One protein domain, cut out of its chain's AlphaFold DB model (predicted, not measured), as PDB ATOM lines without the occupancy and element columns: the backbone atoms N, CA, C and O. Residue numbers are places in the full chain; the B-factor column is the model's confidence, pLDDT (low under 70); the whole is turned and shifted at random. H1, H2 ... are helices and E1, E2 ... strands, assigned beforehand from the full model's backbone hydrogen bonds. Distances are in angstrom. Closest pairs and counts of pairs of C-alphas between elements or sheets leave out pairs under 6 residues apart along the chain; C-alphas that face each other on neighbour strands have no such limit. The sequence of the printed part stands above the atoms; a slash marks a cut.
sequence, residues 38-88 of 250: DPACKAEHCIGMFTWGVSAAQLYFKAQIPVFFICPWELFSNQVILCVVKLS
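What this domain is: This is residues 38 to 88 of the 250 residues of an uncharacterized protein of Armillaria gallica (UniProt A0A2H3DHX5). With little regular structure, this is a small strand-helix-strand unit, H1 packing on the short parallel pair E1 and E2, with a lead-in stretch before it, residues 38 to 48, and a tail, residues 73 to 88, that stands free. The printed part has 51 residues in the order E1, H1, E2; 15 are in named elements, class mixed. It is loose, radius of gyration of the C-alphas 12.5 A, spanning 33 by 27 by 19 A.

How they stand to each other: E1, residues 49 to 51, and E2, residues 67 to 69, are parallel neighbours at 20 degrees; N 68 and O 49 are 2.8 A apart, within hydrogen-bond range. H1, residues 54 to 62, makes the right-handed crossover of this strand-helix-strand unit, two parallel strands with a helix between. Its closest C-alphas to E2 are those of Ala 57 and Val 67, 6.1 A. In H1 every O i to N i+4 pair is within hydrogen-bond range.

Where its parts are: E1, 6.2 A long, begins at C-alpha 49 (146.421, 183.240, 139.227). H1 measures 12.2 A. E2, 6.0 A, ends at C-alpha 69 (138.336, 183.614, 139.517).

The domain as a whole: The farthest C-alphas, Ala 40 and Glu 74, are 34.0 A apart. The printed part has no cut; both links are tight. Residues 39 to 46 have pLDDT under 70.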
ATOM      1  N   ASP A  38     148.648 192.330 123.310       71.75
ATOM      2  CA  ASP A  38     149.103 191.308 122.372       71.75
ATOM      3  C   ASP A  38     148.461 189.965 122.751       71.75
ATOM      4  O   ASP A  38     148.914 189.312 123.693       71.75
ATOM      5  N   PRO A  39     147.394 189.545 122.049       63.88
ATOM      6  CA  PRO A  39     146.739 188.268 122.308       63.88
ATOM      7  C   PRO A  39     147.615 187.055 121.951       63.88
ATOM      8  O   PRO A  39     147.272 185.943 122.347       63.88
ATOM      9  N   ALA A  40     148.728 187.241 121.228       60.69
ATOM     10  CA  ALA A  40     149.698 186.188 120.931       60.69
ATOM     11  C   ALA A  40     150.787 186.055 122.010       60.69
ATOM     12  O   ALA A  40     151.575 185.103 121.976       60.69
ATOM     13  N   CYS A  41     150.843 186.979 122.978       60.84
ATOM     14  CA  CYS A  41     151.795 186.880 124.069       60.84
ATOM     15  C   CYS A  41     151.432 185.670 124.939       60.84
ATOM     16  O   CYS A  41     150.314 185.540 125.435       60.84
ATOM     17  N   LYS A  42     152.380 184.733 125.030       56.41
ATOM     18  CA  LYS A  42     152.183 183.316 125.365       56.41
ATOM     19  C   LYS A  42     151.610 183.085 126.769       56.41
ATOM     20  O   LYS A  42     152.327 182.679 127.680       56.41
ATOM     21  N   ALA A  43     150.296 183.222 126.920       57.53
ATOM     22  CA  ALA A  43     149.554 182.724 128.079       57.53
ATOM     23  C   ALA A  43     149.760 181.209 128.295       57.53
ATOM     24  O   ALA A  43     149.624 180.718 129.410       57.53
ATOM     25  N   GLU A  44     150.143 180.486 127.239       55.62
ATOM     26  CA  GLU A  44     150.385 179.039 127.227       55.62
ATOM     27  C   GLU A  44     151.490 178.575 128.190       55.62
ATOM     28  O   GLU A  44     151.469 177.428 128.621       55.62
ATOM     29  N   HIS A  45     152.439 179.450 128.545       61.94
ATOM     30  CA  HIS A  45     153.579 179.097 129.405       61.94
ATOM     31  C   HIS A  45     153.540 179.787 130.777       61.94
ATOM     32  O   HIS A  45     154.463 179.626 131.576       61.94
ATOM     33  N   CYS A  46     152.476 180.538 131.073       65.31
ATOM     34  CA  CYS A  46     152.314 181.223 132.349       65.31
ATOM     35  C   CYS A  46     151.388 180.435 133.271       65.31
ATOM     36  O   CYS A  46     150.239 180.145 132.942       65.31
ATOM     37  N   ILE A  47     151.871 180.151 134.481       77.44
ATOM     38  CA  ILE A  47     151.004 179.707 135.572       77.44
ATOM     39  C   ILE A  47     150.030 180.852 135.874       77.44
ATOM     40  O   ILE A  47     150.447 181.964 136.200       77.44
ATOM     41  N   GLY A  48     148.732 180.589 135.736       83.88
ATOM     42  CA  GLY A  48     147.696 181.570 136.038       83.88
ATOM     43  C   GLY A  48     147.495 181.804 137.536       83.88
ATOM     44  O   GLY A  48     147.950 181.037 138.386       83.88
ATOM     45  N   MET A  49     146.766 182.865 137.862       85.50
ATOM     46  CA  MET A  49     146.421 183.240 139.227       85.50
ATOM     47  C   MET A  49     145.031 182.731 139.605       85.50
ATOM     48  O   MET A  49     144.039 183.092 138.974       85.50
ATOM     49  N   PHE A  50     144.949 181.980 140.700       89.19
ATOM     50  CA  PHE A  50     143.686 181.635 141.347       89.19
ATOM     51  C   PHE A  50     143.356 182.685 142.402       89.19
ATOM     52  O   PHE A  50     144.132 182.903 143.332       89.19
ATOM     53  N   THR A  51     142.210 183.349 142.281       90.44
ATOM     54  CA  THR A  51     141.838 184.403 143.229       90.44
ATOM     55  C   THR A  51     140.342 184.462 143.480       90.44
ATOM     56  O   THR A  51     139.537 184.207 142.594       90.44
ATOM     57  N   TRP A  52     139.987 184.838 144.706       89.31
ATOM     58  CA  TRP A  52     138.615 185.120 145.134       89.31
ATOM     59  C   TRP A  52     138.320 186.628 145.138       89.31
ATOM     60  O   TRP A  52     137.183 187.054 145.315       89.31
ATOM     61  N   GLY A  53     139.351 187.466 144.973       86.50
ATOM     62  CA  GLY A  53     139.237 188.919 145.027       86.50
ATOM     63  C   GLY A  53     139.044 189.523 143.642       86.50
ATOM     64  O   GLY A  53     139.921 189.390 142.789       86.50
ATOM     65  N   VAL A  54     137.943 190.250 143.437       87.38
ATOM     66  CA  VAL A  54     137.633 190.907 142.153       87.38
ATOM     67  C   VAL A  54     138.720 191.911 141.762       87.38
ATOM     68  O   VAL A  54     139.167 191.918 140.620       87.38
ATOM     69  N   SER A  55     139.212 192.709 142.714       87.94
ATOM     70  CA  SER A  55     140.273 193.690 142.453       87.94
ATOM     71  C   SER A  55     141.571 193.025 141.996       87.94
ATOM     72  O   SER A  55     142.215 193.497 141.065       87.94
ATOM     73  N   ALA A  56     141.933 191.900 142.621       87.06
ATOM     74  CA  ALA A  56     143.091 191.114 142.217       87.06
ATOM     75  C   ALA A  56     142.869 190.507 140.825       87.06
ATOM     76  O   ALA A  56     143.730 190.636 139.962       87.06
ATOM     77  N   ALA A  57     141.696 189.920 140.572       88.62
ATOM     78  CA  ALA A  57     141.350 189.366 139.269       88.62
ATOM     79  C   ALA A  57     141.461 190.414 138.154       88.62
ATOM     80  O   ALA A  57     142.086 190.163 137.129       88.62
ATOM     81  N   GLN A  58     140.925 191.615 138.377       88.38
ATOM     82  CA  GLN A  58     141.015 192.710 137.417       88.38
ATOM     83  C   GLN A  58     142.462 193.161 137.192       88.38
ATOM     84  O   GLN A  58     142.841 193.449 136.058       88.38
ATOM     85  N   LEU A  59     143.270 193.214 138.252       87.19
ATOM     86  CA  LEU A  59     144.684 193.565 138.163       87.19
ATOM     87  C   LEU A  59     145.453 192.567 137.288       87.19
ATOM     88  O   LEU A  59     146.137 192.973 136.352       87.19
ATOM     89  N   TYR A  60     145.300 191.270 137.556       87.44
ATOM     90  CA  TYR A  60     145.978 190.213 136.804       87.44
ATOM     91  C   TYR A  60     145.460 190.091 135.370       87.44
ATOM     92  O   TYR A  60     146.243 189.871 134.450       87.44
ATOM     93  N   PHE A  61     144.167 190.338 135.154       85.88
ATOM     94  CA  PHE A  61     143.594 190.413 133.816       85.88
ATOM     95  C   PHE A  61     144.211 191.559 133.000       85.88
ATOM     96  O   PHE A  61     144.609 191.361 131.853       85.88
ATOM     97  N   LYS A  62     144.367 192.748 133.602       85.56
ATOM     98  CA  LYS A  62     145.079 193.873 132.968       85.56
ATOM     99  C   LYS A  62     146.540 193.539 132.677       85.56
ATOM    100  O   LYS A  62     147.057 193.968 131.656       85.56
ATOM    101  N   ALA A  63     147.173 192.752 133.540       83.81
ATOM    102  CA  ALA A  63     148.535 192.260 133.369       83.81
ATOM    103  C   ALA A  63     148.691 191.160 132.299       83.81
ATOM    104  O   ALA A  63     149.806 190.679 132.119       83.81
ATOM    105  N   GLN A  64     147.614 190.737 131.616       82.69
ATOM    106  CA  GLN A  64     147.596 189.576 130.704       82.69
ATOM    107  C   GLN A  64     148.028 188.256 131.363       82.69
ATOM    108  O   GLN A  64     148.452 187.315 130.694       82.69
ATOM    109  N   ILE A  65     147.900 188.157 132.683       84.00
ATOM    110  CA  ILE A  65     148.145 186.912 133.402       84.00
ATOM    111  C   ILE A  65     146.828 186.129 133.403       84.00
ATOM    112  O   ILE A  65     145.797 186.711 133.748       84.00
ATOM    113  N   PRO A  66     146.815 184.831 133.042       86.50
ATOM    114  CA  PRO A  66     145.600 184.026 133.112       86.50
ATOM    115  C   PRO A  66     144.999 184.078 134.521       86.50
ATOM    116  O   PRO A  66     145.708 183.865 135.503       86.50
ATOM    117  N   VAL A  67     143.702 184.374 134.638       88.44
ATOM    118  CA  VAL A  67     143.017 184.485 135.933       88.44
ATOM    119  C   VAL A  67     141.929 183.434 136.043       88.44
ATOM    120  O   VAL A  67     141.006 183.385 135.232       88.44
ATOM    121  N   PHE A  68     141.996 182.651 137.111       89.25
ATOM    122  CA  PHE A  68     140.972 181.709 137.527       89.25
ATOM    123  C   PHE A  68     140.244 182.300 138.736       89.25
ATOM    124  O   PHE A  68     140.693 182.195 139.882       89.25
ATOM    125  N   PHE A  69     139.140 182.994 138.470       86.94
ATOM    126  CA  PHE A  69     138.336 183.614 139.517       86.94
ATOM    127  C   PHE A  69     137.447 182.570 140.196       86.94
ATOM    128  O   PHE A  69     136.648 181.906 139.536       86.94
ATOM    129  N   ILE A  70     137.588 182.427 141.512       87.94
ATOM    130  CA  ILE A  70     136.832 181.466 142.312       87.94
ATOM    131  C   ILE A  70     135.751 182.226 143.073       87.94
ATOM    132  O   ILE A  70     136.046 183.146 143.836       87.94
ATOM    133  N   CYS A  71     134.493 181.850 142.860       83.69
ATOM    134  CA  CYS A  71     133.347 182.526 143.449       83.69
ATOM    135  C   CYS A  71     132.206 181.528 143.699       83.69
ATOM    136  O   CYS A  71     132.023 180.618 142.886       83.69
ATOM    137  N   PRO A  72     131.426 181.699 144.779       83.75
ATOM    138  CA  PRO A  72     130.154 181.010 144.953       83.75
ATOM    139  C   PRO A  72     129.209 181.228 143.767       83.75
ATOM    140  O   PRO A  72     129.152 182.316 143.184       83.75
ATOM    141  N   TRP A  73     128.444 180.191 143.431       80.50
ATOM    142  CA  TRP A  73     127.521 180.204 142.294       80.50
ATOM    143  C   TRP A  73     126.423 181.263 142.450       80.50
ATOM    144  O   TRP A  73     125.984 181.870 141.478       80.50
ATOM    145  N   GLU A  74     126.017 181.546 143.683       84.88
ATOM    146  CA  GLU A  74     124.952 182.494 144.014       84.88
ATOM    147  C   GLU A  74     125.320 183.940 143.652       84.88
ATOM    148  O   GLU A  74     124.444 184.777 143.438       84.88
ATOM    149  N   LEU A  75     126.619 184.238 143.562       79.00
ATOM    150  CA  LEU A  75     127.138 185.551 143.180       79.00
ATOM    151  C   LEU A  75     127.313 185.695 141.656       79.00
ATOM    152  O   LEU A  75     127.638 186.783 141.173       79.00
ATOM    153  N   PHE A  76     127.076 184.624 140.893       76.50
ATOM    154  CA  PHE A  76     127.161 184.579 139.434       76.50
ATOM    155  C   PHE A  76     125.806 184.914 138.772       76.50
ATOM    156  O   PHE A  76     125.242 184.129 138.014       76.50
ATOM    157  N   SER A  77     125.224 186.076 139.089       70.50
ATOM    158  CA  SER A  77     123.867 186.427 138.630       70.50
ATOM    159  C   SER A  77     123.806 187.116 137.263       70.50
ATOM    160  O   SER A  77     122.779 187.035 136.597       70.50
ATOM    161  N   ASN A  78     124.889 187.776 136.827       74.56
ATOM    162  CA  ASN A  78     124.870 188.700 135.680       74.56
ATOM    163  C   ASN A  78     126.030 188.512 134.677       74.56
ATOM    164  O   ASN A  78     126.303 189.423 133.894       74.56
ATOM    165  N   GLN A  79     126.754 187.387 134.690       76.12
ATOM    166  CA  GLN A  79     127.825 187.136 133.715       76.12
ATOM    167  C   GLN A  79     127.358 186.265 132.543       76.12
ATOM    168  O   GLN A  79     126.587 185.322 132.710       76.12
ATOM    169  N   VAL A  80     127.887 186.547 131.350       76.50
ATOM    170  CA  VAL A  80     127.743 185.665 130.185       76.50
ATOM    171  C   VAL A  80     128.656 184.459 130.387       76.50
ATOM    172  O   VAL A  80     129.879 184.565 130.295       76.50
ATOM    173  N   ILE A  81     128.060 183.309 130.690       79.56
ATOM    174  CA  ILE A  81     128.792 182.051 130.841       79.56
ATOM    175  C   ILE A  81     129.023 181.464 129.450       79.56
ATOM    176  O   ILE A  81     128.084 181.031 128.787       79.56
ATOM    177  N   LEU A  82     130.281 181.449 129.009       82.25
ATOM    178  CA  LEU A  82     130.656 180.911 127.697       82.25
ATOM    179  C   LEU A  82     130.603 179.379 127.660       82.25
ATOM    180  O   LEU A  82     130.224 178.793 126.651       82.25
ATOM    181  N   CYS A  83     131.008 178.730 128.752       80.62
ATOM    182  CA  CYS A  83     131.053 177.278 128.863       80.62
ATOM    183  C   CYS A  83     130.955 176.860 130.333       80.62
ATOM    184  O   CYS A  83     131.590 177.464 131.199       80.62
ATOM    185  N   VAL A  84     130.179 175.811 130.605       81.94
ATOM    186  CA  VAL A  84     130.128 175.148 131.911       81.94
ATOM    187  C   VAL A  84     130.796 173.792 131.764       81.94
ATOM    188  O   VAL A  84     130.320 172.935 131.023       81.94
ATOM    189  N   VAL A  85     131.894 173.592 132.487       82.62
ATOM    190  CA  VAL A  85     132.614 172.319 132.507       82.62
ATOM    191  C   VAL A  85     132.317 171.617 133.822       82.62
ATOM    192  O   VAL A  85     132.580 172.150 134.900       82.62
ATOM    193  N   LYS A  86     131.777 170.398 133.743       81.75
ATOM    194  CA  LYS A  86     131.653 169.534 134.916       81.75
ATOM    195  C   LYS A  86     133.041 169.001 135.255       81.75
ATOM    196  O   LYS A  86     133.601 168.217 134.495       81.75
ATOM    197  N   LEU A  87     133.586 169.423 136.391       73.19
ATOM    198  CA  LEU A  87     134.827 168.855 136.901       73.19
ATOM    199  C   LEU A  87     134.570 167.393 137.280       73.19
ATOM    200  O   LEU A  87     133.644 167.092 138.040       73.19
ATOM    201  N   SER A  88     135.364 166.477 136.730       77.69
ATOM    202  CA  SER A  88     135.428 165.118 137.259       77.69
ATOM    203  C   SER A  88     135.977 165.200 138.683       77.69
ATOM    204  O   SER A  88     136.944 165.937 138.890       77.69
TER     205      SER A  88